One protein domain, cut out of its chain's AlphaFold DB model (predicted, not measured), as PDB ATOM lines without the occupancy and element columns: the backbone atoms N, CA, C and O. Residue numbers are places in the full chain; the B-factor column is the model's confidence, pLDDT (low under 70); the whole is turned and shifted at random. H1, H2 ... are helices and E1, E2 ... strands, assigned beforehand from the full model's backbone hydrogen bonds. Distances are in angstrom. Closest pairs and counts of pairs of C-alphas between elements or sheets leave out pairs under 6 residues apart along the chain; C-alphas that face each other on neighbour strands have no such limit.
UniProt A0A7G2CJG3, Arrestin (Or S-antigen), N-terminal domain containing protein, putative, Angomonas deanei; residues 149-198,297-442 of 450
ATOM      1  N   PRO A 149     166.311 297.574 248.983       86.06
ATOM      2  CA  PRO A 149     167.249 298.102 249.972       86.06
ATOM      3  C   PRO A 149     168.033 296.988 250.671       86.06
ATOM      4  O   PRO A 149     167.428 296.060 251.208       86.06
ATOM      5  N   VAL A 150     169.363 297.110 250.758       83.62
ATOM      6  CA  VAL A 150     170.222 296.111 251.437       83.62
ATOM      7  C   VAL A 150     169.775 295.868 252.879       83.62
ATOM      8  O   VAL A 150     169.720 294.726 253.331       83.62
ATOM      9  N   ALA A 151     169.383 296.924 253.595       84.19
ATOM     10  CA  ALA A 151     168.867 296.804 254.956       84.19
ATOM     11  C   ALA A 151     167.621 295.904 255.027       84.19
ATOM     12  O   ALA A 151     167.483 295.109 255.953       84.19
ATOM     13  N   GLN A 152     166.736 295.980 254.027       81.31
ATOM     14  CA  GLN A 152     165.567 295.112 253.941       81.31
ATOM     15  C   GLN A 152     165.959 293.677 253.574       81.31
ATOM     16  O   GLN A 152     165.431 292.742 254.169       81.31
ATOM     17  N   VAL A 153     166.894 293.495 252.635       76.75
ATOM     18  CA  VAL A 153     167.436 292.173 252.273       76.75
ATOM     19  C   VAL A 153     167.984 291.465 253.513       76.75
ATOM     20  O   VAL A 153     167.617 290.325 253.795       76.75
ATOM     21  N   GLN A 154     168.806 292.166 254.293       78.06
ATOM     22  CA  GLN A 154     169.400 291.656 255.526       78.06
ATOM     23  C   GLN A 154     168.347 291.405 256.611       78.06
ATOM     24  O   GLN A 154     168.380 290.363 257.264       78.06
ATOM     25  N   ALA A 155     167.386 292.319 256.783       78.25
ATOM     26  CA  ALA A 155     166.309 292.160 257.755       78.25
ATOM     27  C   ALA A 155     165.416 290.956 257.432       78.25
ATOM     28  O   ALA A 155     165.100 290.190 258.335       78.25
ATOM     29  N   LEU A 156     165.051 290.747 256.164       71.38
ATOM     30  CA  LEU A 156     164.257 289.592 255.734       71.38
ATOM     31  C   LEU A 156     165.036 288.283 255.876       71.38
ATOM     32  O   LEU A 156     164.467 287.296 256.319       71.38
ATOM     33  N   ALA A 157     166.338 288.288 255.584       66.19
ATOM     34  CA  ALA A 157     167.190 287.125 255.826       66.19
ATOM     35  C   ALA A 157     167.298 286.771 257.324       66.19
ATOM     36  O   ALA A 157     167.442 285.600 257.672       66.19
ATOM     37  N   ALA A 158     167.226 287.771 258.209       67.12
ATOM     38  CA  ALA A 158     167.273 287.583 259.658       67.12
ATOM     39  C   ALA A 158     165.901 287.252 260.277       67.12
ATOM     40  O   ALA A 158     165.827 286.539 261.279       67.12
ATOM     41  N   GLN A 159     164.810 287.765 259.705       64.12
ATOM     42  CA  GLN A 159     163.450 287.588 260.205       64.12
ATOM     43  C   GLN A 159     162.768 286.422 259.492       64.12
ATOM     44  O   GLN A 159     162.310 286.534 258.358       64.12
ATOM     45  N   GLY A 160     162.610 285.300 260.192       54.19
ATOM     46  CA  GLY A 160     161.646 284.293 259.766       54.19
ATOM     47  C   GLY A 160     160.245 284.884 259.746       54.19
ATOM     48  O   GLY A 160     159.709 285.231 260.795       54.19
ATOM     49  N   LYS A 161     159.631 284.989 258.569       52.09
ATOM     50  CA  LYS A 161     158.195 285.228 258.471       52.09
ATOM     51  C   LYS A 161     157.507 283.899 258.737       52.09
ATOM     52  O   LYS A 161     157.614 282.962 257.952       52.09
ATOM     53  N   ASP A 162     156.774 283.804 259.839       46.66
ATOM     54  CA  ASP A 162     155.760 282.766 259.933       46.66
ATOM     55  C   ASP A 162     154.764 283.016 258.799       46.66
ATOM     56  O   ASP A 162     154.053 284.021 258.765       46.66
ATOM     57  N   VAL A 163     154.755 282.126 257.808       46.91
ATOM     58  CA  VAL A 163     153.650 282.073 256.856       46.91
ATOM     59  C   VAL A 163     152.472 281.544 257.656       46.91
ATOM     60  O   VAL A 163     152.326 280.339 257.854       46.91
ATOM     61  N   GLU A 164     151.695 282.474 258.212       45.41
ATOM     62  CA  GLU A 164     150.563 282.162 259.072       45.41
ATOM     63  C   GLU A 164     149.572 281.225 258.371       45.41
ATOM     64  O   GLU A 164     149.021 281.509 257.304       45.41
ATOM     65  N   ASP A 165     149.384 280.085 259.038       44.31
ATOM     66  CA  ASP A 165     148.277 279.134 258.989       44.31
ATOM     67  C   ASP A 165     147.525 279.047 257.648       44.31
ATOM     68  O   ASP A 165     146.396 279.511 257.455       44.31
ATOM     69  N   ASN A 166     148.115 278.295 256.722       40.31
ATOM     70  CA  ASN A 166     147.314 277.294 256.032       40.31
ATOM     71  C   ASN A 166     147.418 275.994 256.821       40.31
ATOM     72  O   ASN A 166     148.144 275.084 256.427       40.31
ATOM     73  N   SER A 167     146.685 275.908 257.939       43.41
ATOM     74  CA  SER A 167     146.378 274.625 258.563       43.41
ATOM     75  C   SER A 167     145.525 273.841 257.564       43.41
ATOM     76  O   SER A 167     144.293 273.907 257.583       43.41
ATOM     77  N   LEU A 168     146.163 273.146 256.622       43.47
ATOM     78  CA  LEU A 168     145.435 272.218 255.777       43.47
ATOM     79  C   LEU A 168     145.068 271.051 256.671       43.47
ATOM     80  O   LEU A 168     145.916 270.253 257.068       43.47
ATOM     81  N   SER A 169     143.798 271.011 257.046       46.44
ATOM     82  CA  SER A 169     143.261 269.918 257.814       46.44
ATOM     83  C   SER A 169     142.482 268.992 256.921       46.44
ATOM     84  O   SER A 169     141.458 269.385 256.364       46.44
ATOM     85  N   THR A 170     142.951 267.762 256.803       44.38
ATOM     86  CA  THR A 170     142.275 266.771 255.980       44.38
ATOM     87  C   THR A 170     141.555 265.792 256.888       44.38
ATOM     88  O   THR A 170     142.135 265.240 257.823       44.38
ATOM     89  N   GLU A 171     140.246 265.647 256.671       46.66
ATOM     90  CA  GLU A 171     139.426 264.693 257.410       46.66
ATOM     91  C   GLU A 171     139.542 263.323 256.749       46.66
ATOM     92  O   GLU A 171     139.115 263.111 255.612       46.66
ATOM     93  N   THR A 172     140.091 262.354 257.468       46.31
ATOM     94  CA  THR A 172     140.126 260.979 256.978       46.31
ATOM     95  C   THR A 172     138.811 260.286 257.345       46.31
ATOM     96  O   THR A 172     138.500 260.157 258.535       46.31
ATOM     97  N   LYS A 173     138.060 259.760 256.370       44.16
ATOM     98  CA  LYS A 173     137.025 258.755 256.667       44.16
ATOM     99  C   LYS A 173     137.719 257.434 257.006       44.16
ATOM    100  O   LYS A 173     138.275 256.774 256.131       44.16
ATOM    101  N   GLY A 174     137.722 257.070 258.286       48.16
ATOM    102  CA  GLY A 174     138.093 255.723 258.710       48.16
ATOM    103  C   GLY A 174     137.098 254.688 258.174       48.16
ATOM    104  O   GLY A 174     135.932 254.997 257.946       48.16
ATOM    105  N   CYS A 175     137.554 253.445 257.999       49.28
ATOM    106  CA  CYS A 175     136.717 252.306 257.590       49.28
ATOM    107  C   CYS A 175     135.661 251.919 258.662       49.28
ATOM    108  O   CYS A 175     134.789 251.100 258.400       49.28
ATOM    109  N   CYS A 176     135.692 252.555 259.841       51.69
ATOM    110  CA  CYS A 176     134.698 252.433 260.910       51.69
ATOM    111  C   CYS A 176     134.201 253.842 261.293       51.69
ATOM    112  O   CYS A 176     134.993 254.769 261.465       51.69
ATOM    113  N   SER A 177     132.885 254.018 261.370       52.22
ATOM    114  CA  SER A 177     132.133 255.257 261.122       52.22
ATOM    115  C   SER A 177     132.111 256.338 262.222       52.22
ATOM    116  O   SER A 177     131.257 257.218 262.155       52.22
ATOM    117  N   THR A 178     133.025 256.359 263.199       51.53
ATOM    118  CA  THR A 178     132.889 257.277 264.360       51.53
ATOM    119  C   THR A 178     134.087 258.160 264.709       51.53
ATOM    120  O   THR A 178     133.918 259.086 265.495       51.53
ATOM    121  N   THR A 179     135.265 257.991 264.103       52.12
ATOM    122  CA  THR A 179     136.423 258.864 264.395       52.12
ATOM    123  C   THR A 179     137.054 259.421 263.127       52.12
ATOM    124  O   THR A 179     137.678 258.692 262.353       52.12
ATOM    125  N   LYS A 180     136.909 260.734 262.927       57.25
ATOM    126  CA  LYS A 180     137.636 261.499 261.911       57.25
ATOM    127  C   LYS A 180     139.046 261.763 262.436       57.25
ATOM    128  O   LYS A 180     139.189 262.400 263.475       57.25
ATOM    129  N   SER A 181     140.084 261.284 261.751       56.53
ATOM    130  CA  SER A 181     141.444 261.751 262.037       56.53
ATOM    131  C   SER A 181     141.718 263.017 261.230       56.53
ATOM    132  O   SER A 181     141.361 263.087 260.053       56.53
ATOM    133  N   LYS A 182     142.280 264.034 261.891       65.56
ATOM    134  CA  LYS A 182     142.721 265.300 261.292       65.56
ATOM    135  C   LYS A 182     144.246 265.308 261.319       65.56
ATOM    136  O   LYS A 182     144.817 265.258 262.414       65.56
ATOM    137  N   LEU A 183     144.879 265.328 260.147       64.25
ATOM    138  CA  LEU A 183     146.289 265.691 259.998       64.25
ATOM    139  C   LEU A 183     146.343 267.202 259.781       64.25
ATOM    140  O   LEU A 183     145.692 267.714 258.876       64.25
ATOM    141  N   GLU A 184     147.076 267.895 260.636       68.81
ATOM    142  CA  GLU A 184     147.361 269.316 260.528       68.81
ATOM    143  C   GLU A 184     148.819 269.477 260.105       68.81
ATOM    144  O   GLU A 184     149.735 268.989 260.772       68.81
ATOM    145  N   VAL A 185     149.014 270.141 258.971       66.44
ATOM    146  CA  VAL A 185     150.333 270.517 258.471       66.44
ATOM    147  C   VAL A 185     150.431 272.030 258.512       66.44
ATOM    148  O   VAL A 185     149.585 272.717 257.942       66.44
ATOM    149  N   ARG A 186     151.471 272.537 259.169       71.00
ATOM    150  CA  ARG A 186     151.848 273.951 259.151       71.00
ATOM    151  C   ARG A 186     153.226 274.081 258.525       71.00
ATOM    152  O   ARG A 186     154.106 273.275 258.820       71.00
ATOM    153  N   ALA A 187     153.408 275.072 257.664       66.50
ATOM    154  CA  ALA A 187     154.687 275.353 257.032       66.50
ATOM    155  C   ALA A 187     155.084 276.803 257.311       66.50
ATOM    156  O   ALA A 187     154.373 277.715 256.902       66.50
ATOM    157  N   THR A 188     156.218 277.004 257.977       66.62
ATOM    158  CA  THR A 188     156.856 278.317 258.135       66.62
ATOM    159  C   THR A 188     157.950 278.442 257.080       66.62
ATOM    160  O   THR A 188     158.792 277.548 256.955       66.62
ATOM    161  N   LEU A 189     157.932 279.534 256.314       67.06
ATOM    162  CA  LEU A 189     158.891 279.810 255.245       67.06
ATOM    163  C   LEU A 189     159.702 281.043 255.623       67.06
ATOM    164  O   LEU A 189     159.135 282.109 255.816       67.06
ATOM    165  N   PHE A 190     161.018 280.904 255.712       62.94
ATOM    166  CA  PHE A 190     161.889 282.033 256.024       62.94
ATOM    167  C   PHE A 190     162.115 282.831 254.735       62.94
ATOM    168  O   PHE A 190     162.707 282.283 253.799       62.94
ATOM    169  N   PRO A 191     161.588 284.064 254.641       62.78
ATOM    170  CA  PRO A 191     161.658 284.839 253.423       62.78
ATOM    171  C   PRO A 191     163.099 285.238 253.147       62.78
ATOM    172  O   PRO A 191     163.926 285.386 254.042       62.78
ATOM    173  N   GLY A 192     163.386 285.457 251.878       65.12
ATOM    174  CA  GLY A 192     164.637 286.037 251.431       65.12
ATOM    175  C   GLY A 192     164.379 286.976 250.269       65.12
ATOM    176  O   GLY A 192     163.308 286.969 249.654       65.12
ATOM    177  N   VAL A 193     165.382 287.783 249.957       66.81
ATOM    178  CA  VAL A 193     165.424 288.501 248.689       66.81
ATOM    179  C   VAL A 193     166.353 287.735 247.770       66.81
ATOM    180  O   VAL A 193     167.478 287.399 248.137       66.81
ATOM    181  N   LEU A 194     165.852 287.426 246.582       69.25
ATOM    182  CA  LEU A 194     166.630 286.826 245.522       69.25
ATOM    183  C   LEU A 194     167.072 287.931 244.573       69.25
ATOM    184  O   LEU A 194     166.257 288.539 243.875       69.25
ATOM    185  N   VAL A 195     168.377 288.175 244.552       67.56
ATOM    186  CA  VAL A 195     168.990 289.118 243.624       67.56
ATOM    187  C   VAL A 195     169.335 288.360 242.356       67.56
ATOM    188  O   VAL A 195     170.265 287.553 242.312       67.56
ATOM    189  N   VAL A 196     168.557 288.604 241.313       66.00
ATOM    190  CA  VAL A 196     168.831 288.095 239.978       66.00
ATOM    191  C   VAL A 196     169.828 289.046 239.345       66.00
ATOM    192  O   VAL A 196     169.449 290.085 238.810       66.00
ATOM    193  N   LYS A 197     171.115 288.700 239.415       58.41
ATOM    194  CA  LYS A 197     172.124 289.423 238.646       58.41
ATOM    195  C   LYS A 197     171.806 289.208 237.167       58.41
ATOM    196  O   LYS A 197     171.827 288.054 236.731       58.41
ATOM    197  N   PRO A 198     171.466 290.259 236.406       52.53
ATOM    198  CA  PRO A 198     171.341 290.101 234.971       52.53
ATOM    199  C   PRO A 198     172.698 289.622 234.455       52.53
ATOM    200  O   PRO A 198     173.734 290.209 234.780       52.53
ATOM    201  N   GLY A 297     170.893 282.740 250.047       55.41
ATOM    202  CA  GLY A 297     170.336 282.025 248.895       55.41
ATOM    203  C   GLY A 297     169.775 280.634 249.219       55.41
ATOM    204  O   GLY A 297     169.869 279.731 248.394       55.41
ATOM    205  N   SER A 298     169.200 280.419 250.404       61.66
ATOM    206  CA  SER A 298     168.432 279.204 250.722       61.66
ATOM    207  C   SER A 298     167.074 279.557 251.333       61.66
ATOM    208  O   SER A 298     166.970 280.526 252.081       61.66
ATOM    209  N   LEU A 299     166.022 278.796 250.998       69.50
ATOM    210  CA  LEU A 299     164.737 278.862 251.711       69.50
ATOM    211  C   LEU A 299     164.792 277.814 252.801       69.50
ATOM    212  O   LEU A 299     164.820 276.616 252.511       69.50
ATOM    213  N   THR A 300     164.722 278.255 254.046       71.62
ATOM    214  CA  THR A 300     164.409 277.344 255.136       71.62
ATOM    215  C   THR A 300     162.900 277.134 255.183       71.62
ATOM    216  O   THR A 300     162.124 278.083 255.266       71.62
ATOM    217  N   VAL A 301     162.470 275.877 255.144       73.62
ATOM    218  CA  VAL A 301     161.084 275.477 255.393       73.62
ATOM    219  C   VAL A 301     161.038 274.714 256.702       73.62
ATOM    220  O   VAL A 301     161.680 273.675 256.839       73.62
ATOM    221  N   ARG A 302     160.228 275.181 257.646       75.25
ATOM    222  CA  ARG A 302     159.849 274.411 258.830       75.25
ATOM    223  C   ARG A 302     158.471 273.804 258.629       75.25
ATOM    224  O   ARG A 302     157.481 274.526 258.583       75.25
ATOM    225  N   LEU A 303     158.400 272.482 258.527       74.56
ATOM    226  CA  LEU A 303     157.150 271.732 258.527       74.56
ATOM    227  C   LEU A 303     156.832 271.256 259.938       74.56
ATOM    228  O   LEU A 303     157.629 270.563 260.560       74.56
ATOM    229  N   ARG A 304     155.638 271.584 260.412       75.81
ATOM    230  CA  ARG A 304     155.073 271.138 261.681       75.81
ATOM    231  C   ARG A 304     153.904 270.215 261.397       75.81
ATOM    232  O   ARG A 304     152.924 270.620 260.773       75.81
ATOM    233  N   LEU A 305     154.027 268.973 261.842       72.81
ATOM    234  CA  LEU A 305     153.070 267.905 261.588       72.81
ATOM    235  C   LEU A 305     152.396 267.516 262.899       72.81
ATOM    236  O   LEU A 305     153.075 267.163 263.862       72.81
ATOM    237  N   LYS A 306     151.064 267.554 262.931       72.06
ATOM    238  CA  LYS A 306     150.279 267.160 264.103       72.06
ATOM    239  C   LYS A 306     149.102 266.288 263.690       72.06
ATOM    240  O   LYS A 306     148.332 266.658 262.808       72.06
ATOM    241  N   THR A 307     148.924 265.138 264.337       69.12
ATOM    242  CA  THR A 307     147.705 264.325 264.194       69.12
ATOM    243  C   THR A 307     146.845 264.428 265.445       69.12
ATOM    244  O   THR A 307     147.340 264.519 266.568       69.12
ATOM    245  N   SER A 308     145.530 264.437 265.237       60.41
ATOM    246  CA  SER A 308     144.518 264.511 266.305       60.41
ATOM    247  C   SER A 308     143.924 263.156 266.704       60.41
ATOM    248  O   SER A 308     143.082 263.112 267.597       60.41
ATOM    249  N   SER A 309     144.304 262.056 266.038       61.50
ATOM    250  CA  SER A 309     143.760 260.727 266.347       61.50
ATOM    251  C   SER A 309     144.784 259.821 267.004       61.50
ATOM    252  O   SER A 309     145.902 259.680 266.511       61.50
ATOM    253  N   SER A 310     144.340 259.104 268.028       55.81
ATOM    254  CA  SER A 310     145.123 258.176 268.839       55.81
ATOM    255  C   SER A 310     145.588 256.904 268.134       55.81
ATOM    256  O   SER A 310     146.442 256.217 268.685       55.81
ATOM    257  N   TRP A 311     145.038 256.536 266.967       46.16
ATOM    258  CA  TRP A 311     145.090 255.132 266.522       46.16
ATOM    259  C   TRP A 311     145.860 254.835 265.232       46.16
ATOM    260  O   TRP A 311     146.023 253.657 264.915       46.16
ATOM    261  N   LYS A 312     146.387 255.821 264.490       61.34
ATOM    262  CA  LYS A 312     147.243 255.536 263.320       61.34
ATOM    263  C   LYS A 312     148.376 256.547 263.163       61.34
ATOM    264  O   LYS A 312     148.136 257.738 263.016       61.34
ATOM    265  N   ASN A 313     149.605 256.034 263.126       65.12
ATOM    266  CA  ASN A 313     150.769 256.784 262.663       65.12
ATOM    267  C   ASN A 313     150.622 257.022 261.156       65.12
ATOM    268  O   ASN A 313     150.647 256.063 260.379       65.12
ATOM    269  N   THR A 314     150.496 258.279 260.737       70.31
ATOM    270  CA  THR A 314     150.526 258.625 259.311       70.31
ATOM    271  C   THR A 314     151.980 258.807 258.898       70.31
ATOM    272  O   THR A 314     152.666 259.704 259.386       70.31
ATOM    273  N   LYS A 315     152.464 257.926 258.016       73.50
ATOM    274  CA  LYS A 315     153.790 258.062 257.406       73.50
ATOM    275  C   LYS A 315     153.730 259.130 256.321       73.50
ATOM    276  O   LYS A 315     152.892 259.037 255.424       73.50
ATOM    277  N   ILE A 316     154.638 260.095 256.380       74.75
ATOM    278  CA  ILE A 316     154.865 261.038 255.287       74.75
ATOM    279  C   ILE A 316     156.123 260.577 254.571       74.75
ATOM    280  O   ILE A 316     157.206 260.756 255.106       74.75
ATOM    281  N   GLY A 317     155.961 259.927 253.415       78.81
ATOM    282  CA  GLY A 317     157.076 259.349 252.656       78.81
ATOM    283  C   GLY A 317     157.791 260.367 251.773       78.81
ATOM    284  O   GLY A 317     159.015 260.467 251.806       78.81
ATOM    285  N   LYS A 318     157.031 261.158 251.016       87.12
ATOM    286  CA  LYS A 318     157.563 262.124 250.055       87.12
ATOM    287  C   LYS A 318     156.869 263.469 250.186       87.12
ATOM    288  O   LYS A 318     155.646 263.537 250.311       87.12
ATOM    289  N   VAL A 319     157.662 264.531 250.104       85.19
ATOM    290  CA  VAL A 319     157.199 265.917 250.024       85.19
ATOM    291  C   VAL A 319     157.830 266.572 248.805       85.19
ATOM    292  O   VAL A 319     158.993 266.338 248.476       85.19
ATOM    293  N   VAL A 320     157.041 267.361 248.092       86.75
ATOM    294  CA  VAL A 320     157.452 268.114 246.911       86.75
ATOM    295  C   VAL A 320     157.232 269.588 247.202       86.75
ATOM    296  O   VAL A 320     156.113 269.992 247.486       86.75
ATOM    297  N   PHE A 321     158.288 270.380 247.120       83.94
ATOM    298  CA  PHE A 321     158.247 271.831 247.201       83.94
ATOM    299  C   PHE A 321     158.382 272.393 245.800       83.94
ATOM    300  O   PHE A 321     159.390 272.156 245.143       83.94
ATOM    301  N   ALA A 322     157.384 273.130 245.349       83.31
ATOM    302  CA  ALA A 322     157.423 273.914 244.133       83.31
ATOM    303  C   ALA A 322     157.412 275.397 244.497       83.31
ATOM    304  O   ALA A 322     156.715 275.819 245.418       83.31
ATOM    305  N   ILE A 323     158.201 276.175 243.776       80.44
ATOM    306  CA  ILE A 323     158.209 277.630 243.848       80.44
ATOM    307  C   ILE A 323     157.764 278.114 242.488       80.44
ATOM    308  O   ILE A 323     158.247 277.631 241.460       80.44
ATOM    309  N   GLU A 324     156.789 279.003 242.498       85.19
ATOM    310  CA  GLU A 324     156.035 279.381 241.320       85.19
ATOM    311  C   GLU A 324     155.827 280.889 241.322       85.19
ATOM    312  O   GLU A 324     155.583 281.482 242.368       85.19
ATOM    313  N   GLU A 325     155.907 281.517 240.158       86.94
ATOM    314  CA  GLU A 325     155.517 282.910 239.989       86.94
ATOM    315  C   GLU A 325     154.109 282.975 239.419       86.94
ATOM    316  O   GLU A 325     153.845 282.468 238.329       86.94
ATOM    317  N   MET A 326     153.206 283.625 240.137       89.69
ATOM    318  CA  MET A 326     151.907 284.006 239.618       89.69
ATOM    319  C   MET A 326     152.019 285.385 238.976       89.69
ATOM    320  O   MET A 326     152.400 286.355 239.627       89.69
ATOM    321  N   ARG A 327     151.639 285.474 237.706       92.25
ATOM    322  CA  ARG A 327     151.505 286.731 236.971       92.25
ATOM    323  C   ARG A 327     150.038 287.015 236.760       92.25
ATOM    324  O   ARG A 327     149.340 286.150 236.236       92.25
ATOM    325  N   LEU A 328     149.595 288.207 237.127       92.69
ATOM    326  CA  LEU A 328     148.232 288.679 236.945       92.69
ATOM    327  C   LEU A 328     148.250 289.905 236.036       92.69
ATOM    328  O   LEU A 328     148.869 290.910 236.368       92.69
ATOM    329  N   LEU A 329     147.554 289.816 234.907       93.31
ATOM    330  CA  LEU A 329     147.214 290.966 234.079       93.31
ATOM    331  C   LEU A 329     145.782 291.389 234.360       93.31
ATOM    332  O   LEU A 329     144.901 290.533 234.339       93.31
ATOM    333  N   SER A 330     145.548 292.688 234.537       91.69
ATOM    334  CA  SER A 330     144.219 293.250 234.793       91.69
ATOM    335  C   SER A 330     143.963 294.475 233.917       91.69
ATOM    336  O   SER A 330     144.810 295.354 233.825       91.69
ATOM    337  N   PHE A 331     142.800 294.553 233.269       91.12
ATOM    338  CA  PHE A 331     142.372 295.731 232.503       91.12
ATOM    339  C   PHE A 331     140.852 295.762 232.355       91.12
ATOM    340  O   PHE A 331     140.246 294.776 231.943       91.12
ATOM    341  N   ASN A 332     140.223 296.904 232.656       86.25
ATOM    342  CA  ASN A 332     138.776 297.115 232.501       86.25
ATOM    343  C   ASN A 332     137.899 296.013 233.130       86.25
ATOM    344  O   ASN A 332     136.899 295.591 232.552       86.25
ATOM    345  N   GLY A 333     138.279 295.535 234.319       85.12
ATOM    346  CA  GLY A 333     137.556 294.488 235.049       85.12
ATOM    347  C   GLY A 333     137.803 293.061 234.545       85.12
ATOM    348  O   GLY A 333     137.355 292.110 235.181       85.12
ATOM    349  N   GLU A 334     138.541 292.887 233.448       87.44
ATOM    350  CA  GLU A 334     139.046 291.588 233.016       87.44
ATOM    351  C   GLU A 334     140.391 291.310 233.682       87.44
ATOM    352  O   GLU A 334     141.205 292.218 233.862       87.44
ATOM    353  N   SER A 335     140.634 290.048 234.033       91.25
ATOM    354  CA  SER A 335     141.935 289.616 234.528       91.25
ATOM    355  C   SER A 335     142.329 288.246 233.989       91.25
ATOM    356  O   SER A 335     141.486 287.380 233.743       91.25
ATOM    357  N   ILE A 336     143.628 288.059 233.764       92.44
ATOM    358  CA  ILE A 336     144.232 286.785 233.375       92.44
ATOM    359  C   ILE A 336     145.380 286.520 234.330       92.44
ATOM    360  O   ILE A 336     146.309 287.317 234.417       92.44
ATOM    361  N   SER A 337     145.341 285.368 234.988       92.69
ATOM    362  CA  SER A 337     146.447 284.884 235.801       92.69
ATOM    363  C   SER A 337     147.087 283.649 235.179       92.69
ATOM    364  O   SER A 337     146.376 282.717 234.796       92.69
ATOM    365  N   GLU A 338     148.413 283.590 235.158       91.38
ATOM    366  CA  GLU A 338     149.158 282.364 234.862       91.38
ATOM    367  C   GLU A 338     150.227 282.110 235.918       91.38
ATOM    368  O   GLU A 338     150.775 283.040 236.505       91.38
ATOM    369  N   VAL A 339     150.506 280.830 236.152       88.44
ATOM    370  CA  VAL A 339     151.485 280.370 237.135       88.44
ATOM    371  C   VAL A 339     152.657 279.741 236.393       88.44
ATOM    372  O   VAL A 339     152.474 278.818 235.596       88.44
ATOM    373  N   PHE A 340     153.857 280.242 236.659       84.56
ATOM    374  CA  PHE A 340     155.104 279.819 236.039       84.56
ATOM    375  C   PHE A 340     155.948 279.055 237.061       84.56
ATOM    376  O   PHE A 340     156.295 279.619 238.098       84.56
ATOM    377  N   PRO A 341     156.299 277.784 236.809       82.50
ATOM    378  CA  PRO A 341     157.175 277.049 237.708       82.50
ATOM    379  C   PRO A 341     158.592 277.629 237.643       82.50
ATOM    380  O   PRO A 341     159.172 277.737 236.565       82.50
ATOM    381  N   ILE A 342     159.155 277.966 238.803       76.94
ATOM    382  CA  ILE A 342     160.539 278.433 238.940       76.94
ATOM    383  C   ILE A 342     161.447 277.263 239.309       76.94
ATOM    384  O   ILE A 342     162.435 276.981 238.638       76.94
ATOM    385  N   ALA A 343     161.114 276.586 240.406       77.69
ATOM    386  CA  ALA A 343     161.913 275.503 240.956       77.69
ATOM    387  C   ALA A 343     161.004 274.435 241.550       77.69
ATOM    388  O   ALA A 343     159.909 274.717 242.038       77.69
ATOM    389  N   THR A 344     161.443 273.181 241.514       83.25
ATOM    390  CA  THR A 344     160.751 272.086 242.188       83.25
ATOM    391  C   THR A 344     161.771 271.148 242.807       83.25
ATOM    392  O   THR A 344     162.639 270.614 242.122       83.25
ATOM    393  N   HIS A 345     161.643 270.924 244.109       83.75
ATOM    394  CA  HIS A 345     162.480 270.029 244.889       83.75
ATOM    395  C   HIS A 345     161.621 268.935 245.500       83.75
ATOM    396  O   HIS A 345     160.528 269.189 246.001       83.75
ATOM    397  N   SER A 346     162.116 267.703 245.479       86.69
ATOM    398  CA  SER A 346     161.437 266.584 246.114       86.69
ATOM    399  C   SER A 346     162.327 265.960 247.170       86.69
ATOM    400  O   SER A 346     163.502 265.704 246.927       86.69
ATOM    401  N   PHE A 347     161.737 265.698 248.330       84.12
ATOM    402  CA  PHE A 347     162.405 265.132 249.487       84.12
ATOM    403  C   PHE A 347     161.677 263.867 249.907       84.12
ATOM    404  O   PHE A 347     160.452 263.860 250.046       84.12
ATOM    405  N   THR A 348     162.444 262.810 250.142       84.62
ATOM    406  CA  THR A 348     161.963 261.638 250.868       84.62
ATOM    407  C   THR A 348     162.202 261.892 252.345       84.62
ATOM    408  O   THR A 348     163.329 262.169 252.751       84.62
ATOM    409  N   ILE A 349     161.147 261.825 253.144       79.44
ATOM    410  CA  ILE A 349     161.200 262.109 254.573       79.44
ATOM    411  C   ILE A 349     160.764 260.839 255.299       79.44
ATOM    412  O   ILE A 349     159.864 260.128 254.865       79.44
ATOM    413  N   ALA A 350     161.430 260.517 256.404       75.31
ATOM    414  CA  ALA A 350     161.060 259.398 257.265       75.31
ATOM    415  C   ALA A 350     160.237 259.882 258.473       75.31
ATOM    416  O   ALA A 350     160.496 259.467 259.599       75.31
ATOM    417  N   ALA A 351     159.263 260.767 258.238       72.12
ATOM    418  CA  ALA A 351     158.470 261.398 259.291       72.12
ATOM    419  C   ALA A 351     157.236 260.560 259.643       72.12
ATOM    420  O   ALA A 351     156.589 259.947 258.778       72.12
ATOM    421  N   LYS A 352     156.903 260.530 260.932       69.94
ATOM    422  CA  LYS A 352     155.738 259.842 261.487       69.94
ATOM    423  C   LYS A 352     154.984 260.811 262.385       69.94
ATOM    424  O   LYS A 352     155.334 260.990 263.547       69.94
ATOM    425  N   ALA A 353     153.857 261.310 261.890       66.50
ATOM    426  CA  ALA A 353     152.981 262.116 262.722       66.50
ATOM    427  C   ALA A 353     152.294 261.220 263.775       66.50
ATOM    428  O   ALA A 353     151.471 260.363 263.430       66.50
ATOM    429  N   GLN A 354     152.664 261.396 265.048       66.75
ATOM    430  CA  GLN A 354     152.103 260.668 266.192       66.75
ATOM    431  C   GLN A 354     151.042 261.514 266.908       66.75
ATOM    432  O   GLN A 354     151.089 262.744 266.882       66.75
ATOM    433  N   ASN A 355     150.086 260.852 267.561       67.75
ATOM    434  CA  ASN A 355     148.968 261.525 268.218       67.75
ATOM    435  C   ASN A 355     149.443 262.533 269.268       67.75
ATOM    436  O   ASN A 355     150.122 262.156 270.221       67.75
ATOM    437  N   GLY A 356     149.061 263.800 269.107       63.97
ATOM    438  CA  GLY A 356     149.428 264.867 270.041       63.97
ATOM    439  C   GLY A 356     150.913 265.251 270.041       63.97
ATOM    440  O   GLY A 356     151.262 266.239 270.682       63.97
ATOM    441  N   HIS A 357     151.769 264.539 269.300       67.38
ATOM    442  CA  HIS A 357     153.183 264.864 269.164       67.38
ATOM    443  C   HIS A 357     153.389 265.751 267.938       67.38
ATOM    444  O   HIS A 357     153.007 265.393 266.821       67.38
ATOM    445  N   LEU A 358     154.006 266.909 268.152       66.75
ATOM    446  CA  LEU A 358     154.433 267.791 267.079       66.75
ATOM    447  C   LEU A 358     155.762 267.271 266.531       66.75
ATOM    448  O   LEU A 358     156.768 267.289 267.236       66.75
ATOM    449  N   GLU A 359     155.775 266.789 265.294       74.88
ATOM    450  CA  GLU A 359     157.032 266.539 264.588       74.88
ATOM    451  C   GLU A 359     157.399 267.796 263.795       74.88
ATOM    452  O   GLU A 359     156.603 268.269 262.977       74.88
ATOM    453  N   GLU A 360     158.577 268.358 264.071       77.69
ATOM    454  CA  GLU A 360     159.117 269.508 263.348       77.69
ATOM    455  C   GLU A 360     160.253 269.049 262.431       77.69
ATOM    456  O   GLU A 360     161.221 268.429 262.869       77.69
ATOM    457  N   LEU A 361     160.127 269.361 261.146       77.50
ATOM    458  CA  LEU A 361     161.133 269.087 260.136       77.50
ATOM    459  C   LEU A 361     161.615 270.405 259.547       77.50
ATOM    460  O   LEU A 361     160.820 271.181 259.023       77.50
ATOM    461  N   THR A 362     162.926 270.621 259.577       78.75
ATOM    462  CA  THR A 362     163.560 271.751 258.894       78.75
ATOM    463  C   THR A 362     164.187 271.260 257.596       78.75
ATOM    464  O   THR A 362     165.044 270.379 257.610       78.75
ATOM    465  N   ILE A 363     163.751 271.818 256.471       77.00
ATOM    466  CA  ILE A 363     164.265 271.517 255.136       77.00
ATOM    467  C   ILE A 363     164.934 272.774 254.606       77.00
ATOM    468  O   ILE A 363     164.310 273.831 254.552       77.00
ATOM    469  N   GLN A 364     166.188 272.648 254.185       76.00
ATOM    470  CA  GLN A 364     166.852 273.690 253.414       76.00
ATOM    471  C   GLN A 364     166.608 273.427 251.933       76.00
ATOM    472  O   GLN A 364     167.029 272.396 251.407       76.00
ATOM    473  N   LEU A 365     165.908 274.340 251.266       73.62
ATOM    474  CA  LEU A 365     165.789 274.314 249.817       73.62
ATOM    475  C   LEU A 365     167.014 275.024 249.239       73.62
ATOM    476  O   LEU A 365     167.187 276.225 249.477       73.62
ATOM    477  N   PRO A 366     167.877 274.306 248.502       65.62
ATOM    478  CA  PRO A 366     168.973 274.944 247.804       65.62
ATOM    479  C   PRO A 366     168.375 275.772 246.672       65.62
ATOM    480  O   PRO A 366     167.874 275.209 245.697       65.62
ATOM    481  N   PHE A 367     168.438 277.096 246.781       63.44
ATOM    482  CA  PHE A 367     168.264 277.905 245.590       63.44
ATOM    483  C   PHE A 367     169.578 277.983 244.847       63.44
ATOM    484  O   PHE A 367     170.656 277.991 245.453       63.44
ATOM    485  N   PRO A 368     169.519 278.090 243.520       52.28
ATOM    486  CA  PRO A 368     170.663 278.623 242.830       52.28
ATOM    487  C   PRO A 368     170.859 280.067 243.340       52.28
ATOM    488  O   PRO A 368     169.911 280.848 243.411       52.28
ATOM    489  N   LYS A 369     172.089 280.398 243.766       48.16
ATOM    490  CA  LYS A 369     172.466 281.739 244.276       48.16
ATOM    491  C   LYS A 369     172.088 282.863 243.309       48.16
ATOM    492  O   LYS A 369     171.917 284.004 243.711       48.16
ATOM    493  N   GLU A 370     171.962 282.499 242.045       47.19
ATOM    494  CA  GLU A 370     171.449 283.291 240.951       47.19
ATOM    495  C   GLU A 370     170.387 282.412 240.302       47.19
ATOM    496  O   GLU A 370     170.667 281.253 239.993       47.19
ATOM    497  N   LEU A 371     169.167 282.911 240.109       51.12
ATOM    498  CA  LEU A 371     168.184 282.235 239.267       51.12
ATOM    499  C   LEU A 371     168.727 282.322 237.842       51.12
ATOM    500  O   LEU A 371     168.438 283.262 237.110       51.12
ATOM    501  N   ALA A 372     169.644 281.411 237.513       39.28
ATOM    502  CA  ALA A 372     170.332 281.415 236.246       39.28
ATOM    503  C   ALA A 372     169.245 281.279 235.193       39.28
ATOM    504  O   ALA A 372     168.540 280.265 235.149       39.28
ATOM    505  N   TYR A 373     169.084 282.320 234.379       45.78
ATOM    506  CA  TYR A 373     168.330 282.222 233.149       45.78
ATOM    507  C   TYR A 373     168.909 281.010 232.426       45.78
ATOM    508  O   TYR A 373     170.045 281.045 231.950       45.78
ATOM    509  N   ALA A 374     168.176 279.891 232.411       36.53
ATOM    510  CA  ALA A 374     168.575 278.767 231.588       36.53
ATOM    511  C   ALA A 374     168.805 279.335 230.184       36.53
ATOM    512  O   ALA A 374     168.038 280.181 229.725       36.53
ATOM    513  N   LYS A 375     169.884 278.955 229.508       34.50
ATOM    514  CA  LYS A 375     170.145 279.443 228.152       34.50
ATOM    515  C   LYS A 375     168.938 279.052 227.279       34.50
ATOM    516  O   LYS A 375     168.733 277.868 227.031       34.50
ATOM    517  N   GLY A 376     168.097 280.025 226.904       38.16
ATOM    518  CA  GLY A 376     166.779 279.785 226.284       38.16
ATOM    519  C   GLY A 376     165.546 279.986 227.187       38.16
ATOM    520  O   GLY A 376     164.441 279.684 226.749       38.16
ATOM    521  N   ALA A 377     165.700 280.528 228.401       42.34
ATOM    522  CA  ALA A 377     164.628 280.756 229.380       42.34
ATOM    523  C   ALA A 377     163.555 281.758 228.931       42.34
ATOM    524  O   ALA A 377     162.525 281.869 229.586       42.34
ATOM    525  N   GLY A 378     163.727 282.441 227.799       54.75
ATOM    526  CA  GLY A 378     162.593 282.975 227.047       54.75
ATOM    527  C   GLY A 378     161.645 283.856 227.875       54.75
ATOM    528  O   GLY A 378     162.021 284.642 228.742       54.75
ATOM    529  N   LYS A 379     160.354 283.598 227.646       50.59
ATOM    530  CA  LYS A 379     159.190 284.178 228.333       50.59
ATOM    531  C   LYS A 379     158.997 283.700 229.788       50.59
ATOM    532  O   LYS A 379     158.030 284.115 230.428       50.59
ATOM    533  N   THR A 380     159.852 282.812 230.301       52.81
ATOM    534  CA  THR A 380     159.685 282.145 231.608       52.81
ATOM    535  C   THR A 380     160.661 282.630 232.675       52.81
ATOM    536  O   THR A 380     160.677 282.082 233.772       52.81
ATOM    537  N   ALA A 381     161.473 283.645 232.380       65.69
ATOM    538  CA  ALA A 381     162.249 284.329 233.404       65.69
ATOM    539  C   ALA A 381     161.334 284.948 234.468       65.69
ATOM    540  O   ALA A 381     160.365 285.599 234.065       65.69
ATOM    541  N   PRO A 382     161.622 284.792 235.772       73.62
ATOM    542  CA  PRO A 382     160.830 285.430 236.813       73.62
ATOM    543  C   PRO A 382     160.913 286.949 236.670       73.62
ATOM    544  O   PRO A 382     161.975 287.512 236.384       73.62
ATOM    545  N   LEU A 383     159.773 287.598 236.838       81.50
ATOM    546  CA  LEU A 383     159.683 289.039 236.927       81.50
ATOM    547  C   LEU A 383     160.052 289.486 238.347       81.50
ATOM    548  O   LEU A 383     159.974 288.715 239.304       81.50
ATOM    549  N   PRO A 384     160.469 290.749 238.514       82.44
ATOM    550  CA  PRO A 384     160.559 291.319 239.843       82.44
ATOM    551  C   PRO A 384     159.205 291.262 240.550       82.44
ATOM    552  O   PRO A 384     158.169 291.468 239.916       82.44
ATOM    553  N   THR A 385     159.216 291.045 241.864       84.44
ATOM    554  CA  THR A 385     157.987 291.115 242.662       84.44
ATOM    555  C   THR A 385     157.491 292.557 242.671       84.44
ATOM    556  O   THR A 385     158.155 293.446 243.209       84.44
ATOM    557  N   MET A 386     156.353 292.804 242.030       87.88
ATOM    558  CA  MET A 386     155.830 294.151 241.811       87.88
ATOM    559  C   MET A 386     154.334 294.119 241.533       87.88
ATOM    560  O   MET A 386     153.804 293.132 241.023       87.88
ATOM    561  N   ALA A 387     153.681 295.247 241.784       90.06
ATOM    562  CA  ALA A 387     152.330 295.516 241.322       90.06
ATOM    563  C   ALA A 387     152.273 296.915 240.696       90.06
ATOM    564  O   ALA A 387     152.749 297.879 241.289       90.06
ATOM    565  N   THR A 388     151.717 297.009 239.494       91.06
ATOM    566  CA  THR A 388     151.559 298.229 238.681       91.06
ATOM    567  C   THR A 388     150.085 298.403 238.303       91.06
ATOM    568  O   THR A 388     149.232 297.754 238.909       91.06
ATOM    569  N   GLU A 389     149.763 299.267 237.335       91.50
ATOM    570  CA  GLU A 389     148.370 299.504 236.938       91.50
ATOM    571  C   GLU A 389     147.763 298.261 236.273       91.50
ATOM    572  O   GLU A 389     146.623 297.900 236.566       91.50
ATOM    573  N   TYR A 390     148.518 297.575 235.405       92.50
ATOM    574  CA  TYR A 390     147.996 296.424 234.662       92.50
ATOM    575  C   TYR A 390     148.663 295.095 234.992       92.50
ATOM    576  O   TYR A 390     148.153 294.063 234.553       92.50
ATOM    577  N   MET A 391     149.772 295.083 235.735       91.00
ATOM    578  CA  MET A 391     150.546 293.869 236.002       91.00
ATOM    579  C   MET A 391     150.874 293.689 237.486       91.00
ATOM    580  O   MET A 391     151.430 294.589 238.117       91.00
ATOM    581  N   GLU A 392     150.642 292.481 237.998       92.44
ATOM    582  CA  GLU A 392     151.171 292.011 239.280       92.44
ATOM    583  C   GLU A 392     151.979 290.720 239.103       92.44
ATOM    584  O   GLU A 392     151.573 289.815 238.370       92.44
ATOM    585  N   ALA A 393     153.108 290.616 239.799       89.19
ATOM    586  CA  ALA A 393     153.939 289.419 239.859       89.19
ATOM    587  C   ALA A 393     154.193 289.037 241.320       89.19
ATOM    588  O   ALA A 393     154.778 289.819 242.071       89.19
ATOM    589  N   HIS A 394     153.767 287.829 241.694       87.31
ATOM    590  CA  HIS A 394     153.847 287.283 243.052       87.31
ATOM    591  C   HIS A 394     154.615 285.961 243.050       87.31
ATOM    592  O   HIS A 394     154.361 285.106 242.199       87.31
ATOM    593  N   LEU A 395     155.504 285.740 244.018       82.69
ATOM    594  CA  LEU A 395     156.204 284.466 244.195       82.69
ATOM    595  C   LEU A 395     155.540 283.627 245.279       82.69
ATOM    596  O   LEU A 395     155.569 283.949 246.464       82.69
ATOM    597  N   MET A 396     155.009 282.481 244.879       83.31
ATOM    598  CA  MET A 396     154.285 281.559 245.739       83.31
ATOM    599  C   MET A 396     155.097 280.287 245.988       83.31
ATOM    600  O   MET A 396     155.849 279.820 245.132       83.31
ATOM    601  N   ALA A 397     154.907 279.682 247.161       80.69
ATOM    602  CA  ALA A 397     155.379 278.331 247.439       80.69
ATOM    603  C   ALA A 397     154.199 277.366 247.458       80.69
ATOM    604  O   ALA A 397     153.149 277.655 248.035       80.69
ATOM    605  N   ARG A 398     154.401 276.187 246.885       84.44
ATOM    606  CA  ARG A 398     153.449 275.087 246.860       84.44
ATOM    607  C   ARG A 398     154.112 273.827 247.404       84.44
ATOM    608  O   ARG A 398     155.171 273.423 246.948       84.44
ATOM    609  N   ILE A 399     153.491 273.196 248.389       82.50
ATOM    610  CA  ILE A 399     153.983 272.001 249.073       82.50
ATOM    611  C   ILE A 399     152.995 270.873 248.804       82.50
ATOM    612  O   ILE A 399     151.838 270.958 249.201       82.50
ATOM    613  N   THR A 400     153.435 269.812 248.143       85.38
ATOM    614  CA  THR A 400     152.607 268.669 247.747       85.38
ATOM    615  C   THR A 400     153.097 267.396 248.433       85.38
ATOM    616  O   THR A 400     154.300 267.174 248.563       85.38
ATOM    617  N   PHE A 401     152.171 266.531 248.849       83.62
ATOM    618  CA  PHE A 401     152.469 265.269 249.539       83.62
ATOM    619  C   PHE A 401     151.989 264.095 248.671       83.62
ATOM    620  O   PHE A 401     150.932 263.524 248.929       83.62
ATOM    621  N   PRO A 402     152.726 263.736 247.603       82.06
ATOM    622  CA  PRO A 402     152.229 262.845 246.547       82.06
ATOM    623  C   PRO A 402     151.847 261.443 247.037       82.06
ATOM    624  O   PRO A 402     150.914 260.841 246.510       82.06
ATOM    625  N   ASP A 403     152.525 260.939 248.067       79.19
ATOM    626  CA  ASP A 403     152.244 259.612 248.627       79.19
ATOM    627  C   ASP A 403     151.005 259.611 249.536       79.19
ATOM    628  O   ASP A 403     150.509 258.555 249.938       79.19
ATOM    629  N   ASN A 404     150.485 260.794 249.874       70.75
ATOM    630  CA  ASN A 404     149.345 260.958 250.752       70.75
ATOM    631  C   ASN A 404     148.091 261.311 249.941       70.75
ATOM    632  O   ASN A 404     147.793 262.470 249.673       70.75
ATOM    633  N   LYS A 405     147.288 260.290 249.613       64.31
ATOM    634  CA  LYS A 405     146.011 260.455 248.887       64.31
ATOM    635  C   LYS A 405     145.012 261.399 249.574       64.31
ATOM    636  O   LYS A 405     144.025 261.780 248.955       64.31
ATOM    637  N   GLN A 406     145.219 261.713 250.852       58.66
ATOM    638  CA  GLN A 406     144.301 262.498 251.673       58.66
ATOM    639  C   GLN A 406     144.797 263.919 251.932       58.66
ATOM    640  O   GLN A 406     144.012 264.726 252.406       58.66
ATOM    641  N   LEU A 407     146.059 264.238 251.630       62.84
ATOM    642  CA  LEU A 407     146.629 265.572 251.787       62.84
ATOM    643  C   LEU A 407     147.396 265.902 250.514       62.84
ATOM    644  O   LEU A 407     148.494 265.411 250.307       62.84
ATOM    645  N   SER A 408     146.776 266.665 249.617       67.19
ATOM    646  CA  SER A 408     147.328 266.864 248.279       67.19
ATOM    647  C   SER A 408     148.328 268.014 248.256       67.19
ATOM    648  O   SER A 408     149.494 267.779 247.950       67.19
ATOM    649  N   THR A 409     147.908 269.232 248.624       76.25
ATOM    650  CA  THR A 409     148.695 270.448 248.367       76.25
ATOM    651  C   THR A 409     148.414 271.578 249.364       76.25
ATOM    652  O   THR A 409     147.261 271.871 249.660       76.25
ATOM    653  N   ILE A 410     149.468 272.256 249.816       75.88
ATOM    654  CA  ILE A 410     149.451 273.520 250.565       75.88
ATOM    655  C   ILE A 410     150.069 274.588 249.672       75.88
ATOM    656  O   ILE A 410     151.083 274.326 249.035       75.88
ATOM    657  N   GLN A 411     149.495 275.781 249.624       78.06
ATOM    658  CA  GLN A 411     150.042 276.905 248.862       78.06
ATOM    659  C   GLN A 411     150.182 278.119 249.779       78.06
ATOM    660  O   GLN A 411     149.384 278.266 250.701       78.06
ATOM    661  N   SER A 412     151.188 278.968 249.587       73.88
ATOM    662  CA  SER A 412     151.310 280.212 250.350       73.88
ATOM    663  C   SER A 412     150.184 281.190 249.986       73.88
ATOM    664  O   SER A 412     149.723 281.226 248.847       73.88
ATOM    665  N   LYS A 413     149.724 281.991 250.958       67.75
ATOM    666  CA  LYS A 413     148.710 283.048 250.741       67.75
ATOM    667  C   LYS A 413     149.287 284.351 250.172       67.75
ATOM    668  O   LYS A 413     148.529 285.254 249.847       67.75
ATOM    669  N   GLY A 414     150.607 284.460 250.084       70.69
ATOM    670  CA  GLY A 414     151.299 285.632 249.563       70.69
ATOM    671  C   GLY A 414     152.756 285.322 249.259       70.69
ATOM    672  O   GLY A 414     153.154 284.147 249.274       70.69
ATOM    673  N   ASP A 415     153.520 286.389 249.022       72.81
ATOM    674  CA  ASP A 415     154.920 286.295 248.635       72.81
ATOM    675  C   ASP A 415     155.768 285.598 249.692       72.81
ATOM    676  O   ASP A 415     155.775 285.966 250.875       72.81
ATOM    677  N   VAL A 416     156.486 284.577 249.233       70.06
ATOM    678  CA  VAL A 416     157.447 283.819 250.040       70.06
ATOM    679  C   VAL A 416     158.874 284.336 249.875       70.06
ATOM    680  O   VAL A 416     159.677 284.171 250.786       70.06
ATOM    681  N   PHE A 417     159.168 284.988 248.746       73.00
ATOM    682  CA  PHE A 417     160.437 285.637 248.410       73.00
ATOM    683  C   PHE A 417     160.167 286.874 247.572       73.00
ATOM    684  O   PHE A 417     159.154 286.938 246.879       73.00
ATOM    685  N   PHE A 418     161.119 287.803 247.574       73.50
ATOM    686  CA  PHE A 418     161.102 288.926 246.647       73.50
ATOM    687  C   PHE A 418     162.198 288.774 245.606       73.50
ATOM    688  O   PHE A 418     163.347 288.508 245.956       73.50
ATOM    689  N   VAL A 419     161.853 288.951 244.333       73.50
ATOM    690  CA  VAL A 419     162.823 288.970 243.233       73.50
ATOM    691  C   VAL A 419     163.170 290.415 242.901       73.50
ATOM    692  O   VAL A 419     162.288 291.233 242.634       73.50
ATOM    693  N   THR A 420     164.462 290.724 242.897       75.94
ATOM    694  CA  THR A 420     165.001 292.023 242.479       75.94
ATOM    695  C   THR A 420     166.207 291.832 241.565       75.94
ATOM    696  O   THR A 420     166.774 290.743 241.516       75.94
ATOM    697  N   GLN A 421     166.607 292.866 240.825       75.06
ATOM    698  CA  GLN A 421     167.757 292.785 239.915       75.06
ATOM    699  C   GLN A 421     169.041 293.337 240.537       75.06
ATOM    700  O   GLN A 421     170.139 292.942 240.147       75.06
ATOM    701  N   VAL A 422     168.915 294.276 241.477       80.94
ATOM    702  CA  VAL A 422     170.048 294.981 242.083       80.94
ATOM    703  C   VAL A 422     169.760 295.238 243.559       80.94
ATOM    704  O   VAL A 422     168.635 295.549 243.944       80.94
ATOM    705  N   GLU A 423     170.782 295.127 244.396       82.88
ATOM    706  CA  GLU A 423     170.706 295.591 245.778       82.88
ATOM    707  C   GLU A 423     171.001 297.090 245.832       82.88
ATOM    708  O   GLU A 423     171.976 297.566 245.251       82.88
ATOM    709  N   ASP A 424     170.160 297.844 246.529       83.81
ATOM    710  CA  ASP A 424     170.384 299.265 246.741       83.81
ATOM    711  C   ASP A 424     171.065 299.505 248.087       83.81
ATOM    712  O   ASP A 424     170.432 299.525 249.148       83.81
ATOM    713  N   GLU A 425     172.382 299.683 248.023       82.44
ATOM    714  CA  GLU A 425     173.244 299.974 249.171       82.44
ATOM    715  C   GLU A 425     172.929 301.330 249.819       82.44
ATOM    716  O   GLU A 425     173.205 301.531 250.998       82.44
ATOM    717  N   VAL A 426     172.331 302.257 249.061       82.94
ATOM    718  CA  VAL A 426     172.085 303.639 249.499       82.94
ATOM    719  C   VAL A 426     170.683 303.805 250.105       82.94
ATOM    720  O   VAL A 426     170.392 304.831 250.712       82.94
ATOM    721  N   GLY A 427     169.808 302.800 249.975       80.56
ATOM    722  CA  GLY A 427     168.458 302.823 250.554       80.56
ATOM    723  C   GLY A 427     167.519 303.860 249.925       80.56
ATOM    724  O   GLY A 427     166.650 304.404 250.600       80.56
ATOM    725  N   ARG A 428     167.706 304.151 248.638       79.38
ATOM    726  CA  ARG A 428     166.829 304.975 247.800       79.38
ATOM    727  C   ARG A 428     165.556 304.210 247.421       79.38
ATOM    728  O   ARG A 428     164.472 304.775 247.481       79.38
ATOM    729  N   ALA A 429     165.670 302.945 247.031       79.81
ATOM    730  CA  ALA A 429     164.567 302.132 246.544       79.81
ATOM    731  C   ALA A 429     163.488 301.910 247.626       79.81
ATOM    732  O   ALA A 429     163.806 301.774 248.810       79.81
ATOM    733  N   PRO A 430     162.204 301.847 247.246       79.44
ATOM    734  CA  PRO A 430     161.131 301.539 248.176       79.44
ATOM    735  C   PRO A 430     161.240 300.092 248.692       79.44
ATOM    736  O   PRO A 430     161.736 299.212 247.983       79.44
ATOM    737  N   PRO A 431     160.767 299.818 249.920       78.56
ATOM    738  CA  PRO A 431     160.778 298.473 250.478       78.56
ATOM    739  C   PRO A 431     159.760 297.558 249.777       78.56
ATOM    740  O   PRO A 431     158.630 297.960 249.517       78.56
ATOM    741  N   LEU A 432     160.141 296.305 249.522       78.00
ATOM    742  CA  LEU A 432     159.302 295.270 248.901       78.00
ATOM    743  C   LEU A 432     158.287 294.642 249.890       78.00
ATOM    744  O   LEU A 432     158.596 294.529 251.078       78.00
ATOM    745  N   PRO A 433     157.100 294.184 249.437       69.75
ATOM    746  CA  PRO A 433     156.564 294.332 248.084       69.75
ATOM    747  C   PRO A 433     156.157 295.783 247.810       69.75
ATOM    748  O   PRO A 433     155.593 296.453 248.673       69.75
ATOM    749  N   VAL A 434     156.413 296.253 246.588       74.00
ATOM    750  CA  VAL A 434     156.069 297.619 246.174       74.00
ATOM    751  C   VAL A 434     154.870 297.581 245.243       74.00
ATOM    752  O   VAL A 434     154.854 296.841 244.255       74.00
ATOM    753  N   ARG A 435     153.883 298.423 245.550       80.19
ATOM    754  CA  ARG A 435     152.779 298.740 244.649       80.19
ATOM    755  C   ARG A 435     153.004 300.134 244.069       80.19
ATOM    756  O   ARG A 435     153.028 301.117 244.804       80.19
ATOM    757  N   TYR A 436     153.168 300.205 242.760       79.81
ATOM    758  CA  TYR A 436     153.362 301.430 242.000       79.81
ATOM    759  C   TYR A 436     151.986 301.926 241.544       79.81
ATOM    760  O   TYR A 436     151.514 301.553 240.474       79.81
ATOM    761  N   VAL A 437     151.300 302.660 242.428       60.88
ATOM    762  CA  VAL A 437     149.884 303.049 242.238       60.88
ATOM    763  C   VAL A 437     149.713 304.440 241.630       60.88
ATOM    764  O   VAL A 437     148.639 304.741 241.127       60.88
ATOM    765  N   ASP A 438     150.755 305.276 241.645       54.88
ATOM    766  CA  ASP A 438     150.620 306.690 241.302       54.88
ATOM    767  C   ASP A 438     151.638 307.150 240.258       54.88
ATOM    768  O   ASP A 438     152.844 306.903 240.357       54.88
ATOM    769  N   ALA A 439     151.132 307.905 239.285       51.03
ATOM    770  CA  ALA A 439     151.942 308.655 238.348       51.03
ATOM    771  C   ALA A 439     152.549 309.875 239.050       51.03
ATOM    772  O   ALA A 439     151.830 310.776 239.486       51.03
ATOM    773  N   VAL A 440     153.879 309.966 239.100       55.88
ATOM    774  CA  VAL A 440     154.539 311.228 239.465       55.88
ATOM    775  C   VAL A 440     154.489 312.140 238.236       55.88
ATOM    776  O   VAL A 440     155.393 312.147 237.398       55.88
ATOM    777  N   LEU A 441     153.378 312.867 238.084       54.16
ATOM    778  CA  LEU A 441     153.235 313.944 237.107       54.16
ATOM    779  C   LEU A 441     153.707 315.239 237.759       54.16
ATOM    780  O   LEU A 441     152.987 315.840 238.550       54.16
ATOM    781  N   LEU A 442     154.928 315.656 237.436       53.97
ATOM    782  CA  LEU A 442     155.469 316.926 237.908       53.97
ATOM    783  C   LEU A 442     155.408 317.955 236.763       53.97
ATOM    784  O   LEU A 442     155.873 317.630 235.662       53.97
TER     785      LEU A 442
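What this domain is: This is residues 149 to 198 and 297 to 442 of the 450 residues of the protein "Arrestin (Or S-antigen), N-terminal domain containing protein, putative" of Angomonas deanei (UniProt A0A7G2CJG3). Two twisted four-stranded sheets make a loose sandwich, partly face to face with their strands crossed; the long hairpin E5 and E6 runs through one sheet and bends at one end, so that the end of E6 comes beside E4 and E7 of the other. At the opposite end of the sandwich sits a small cluster of H1, the short parallel pair E3 and E10, and E11. The printed part has 196 residues, with one named helix followed along the chain by eleven named strands, E1 to E11, and its class is mostly strand. The sheets run E6, E5, E8, E9 and E1, E2, E4, E7, both antiparallel throughout. The whole is elongated, 71 by 38 by 33 A, and only just compact, close to loose, with a radius of gyration of the C-alphas of 19.6 A.

Where its parts are: Start with the sheet that holds the longest strands. Find C-alpha 314 at (150.526, 258.625, 259.311); from there E5, residues 314 to 331, runs 46.5 A, and E6, residues 334 to 353, returns over 44.1 A. Beside E5 look for E8, residues 391 to 400, 27.9 A long, and then E9, residues 409 to 411. The other sheet has E1, residues 168 to 172; E2, residues 181 to 189, 26.0 A; E4, residues 298 to 307, 28.9 A; and E7, residues 359 to 366, 22.2 A. H1, residues 150 to 158, begins at C-alpha 150 (170.222, 296.111, 251.437) and is 12.2 A long. The short strands are E3, residues 193 to 195, E10, residues 418 to 420, and E11, residues 422 to 424, which ends at C-alpha 424 (170.384, 299.265, 246.741).

How they stand to each other: Look first at the hairpin E5 and E6, where N 327 and O 338 are 2.8 A apart, within hydrogen-bond range. E5 bends by 77 degrees at residue 317, and E6 by 106 degrees at residue 350. On the other side of E5 comes E8, antiparallel at 169 degrees, with N 324 and O 396 at 2.9 A. E8 and E9 form a hairpin, with N 399 and O 410 at 2.7 A. This sheet makes a sandwich, two sheets face to face, with E1, E2, E4 and E7: the parts that face each other are 8.4 A centre to centre, and the strands of the two stand at 54 degrees. In that second sheet E1 and E2 are a hairpin, with N 172 and O 181 at 3.0 A; E2 and E4 have N 186 and O 304 at 2.9 A, and E4 and E7 have N 301 and O 363 at 2.8 A. Between the sheets, the closest C-alphas of E4 and E6 are those of Lys 306 and Ala 353, 5.9 A apart, while E4 and E5 are near each other. E3 and E10 are parallel, with N 194 and O 418 at 2.8 A. H1 is on neither sheet of the sandwich; its closest C-alpha to E3 is that of Val 153, 5.5 A from that of Val 193. In H1 every O i to N i+4 pair is within hydrogen-bond range. E10 runs on into E11 at 97 degrees, and E11 pairs with no named strand.

The domain as a whole: The two C-alphas farthest apart, those of Cys 176 and Leu 442, are 71.6 A apart. Residues 199 to 296 are not printed, and C-alphas 198 and 297 across this cut are 16.1 A apart. Of the links that are printed whole, E7 to E8 is the long one, with 24 residues. Look also at residues 425 to 442, which hold no named element. Mean pLDDT of the printed part is 70.5, and 86 residues are under 70, among them residues 157 to 185, 187 to 198 and 366 to 381.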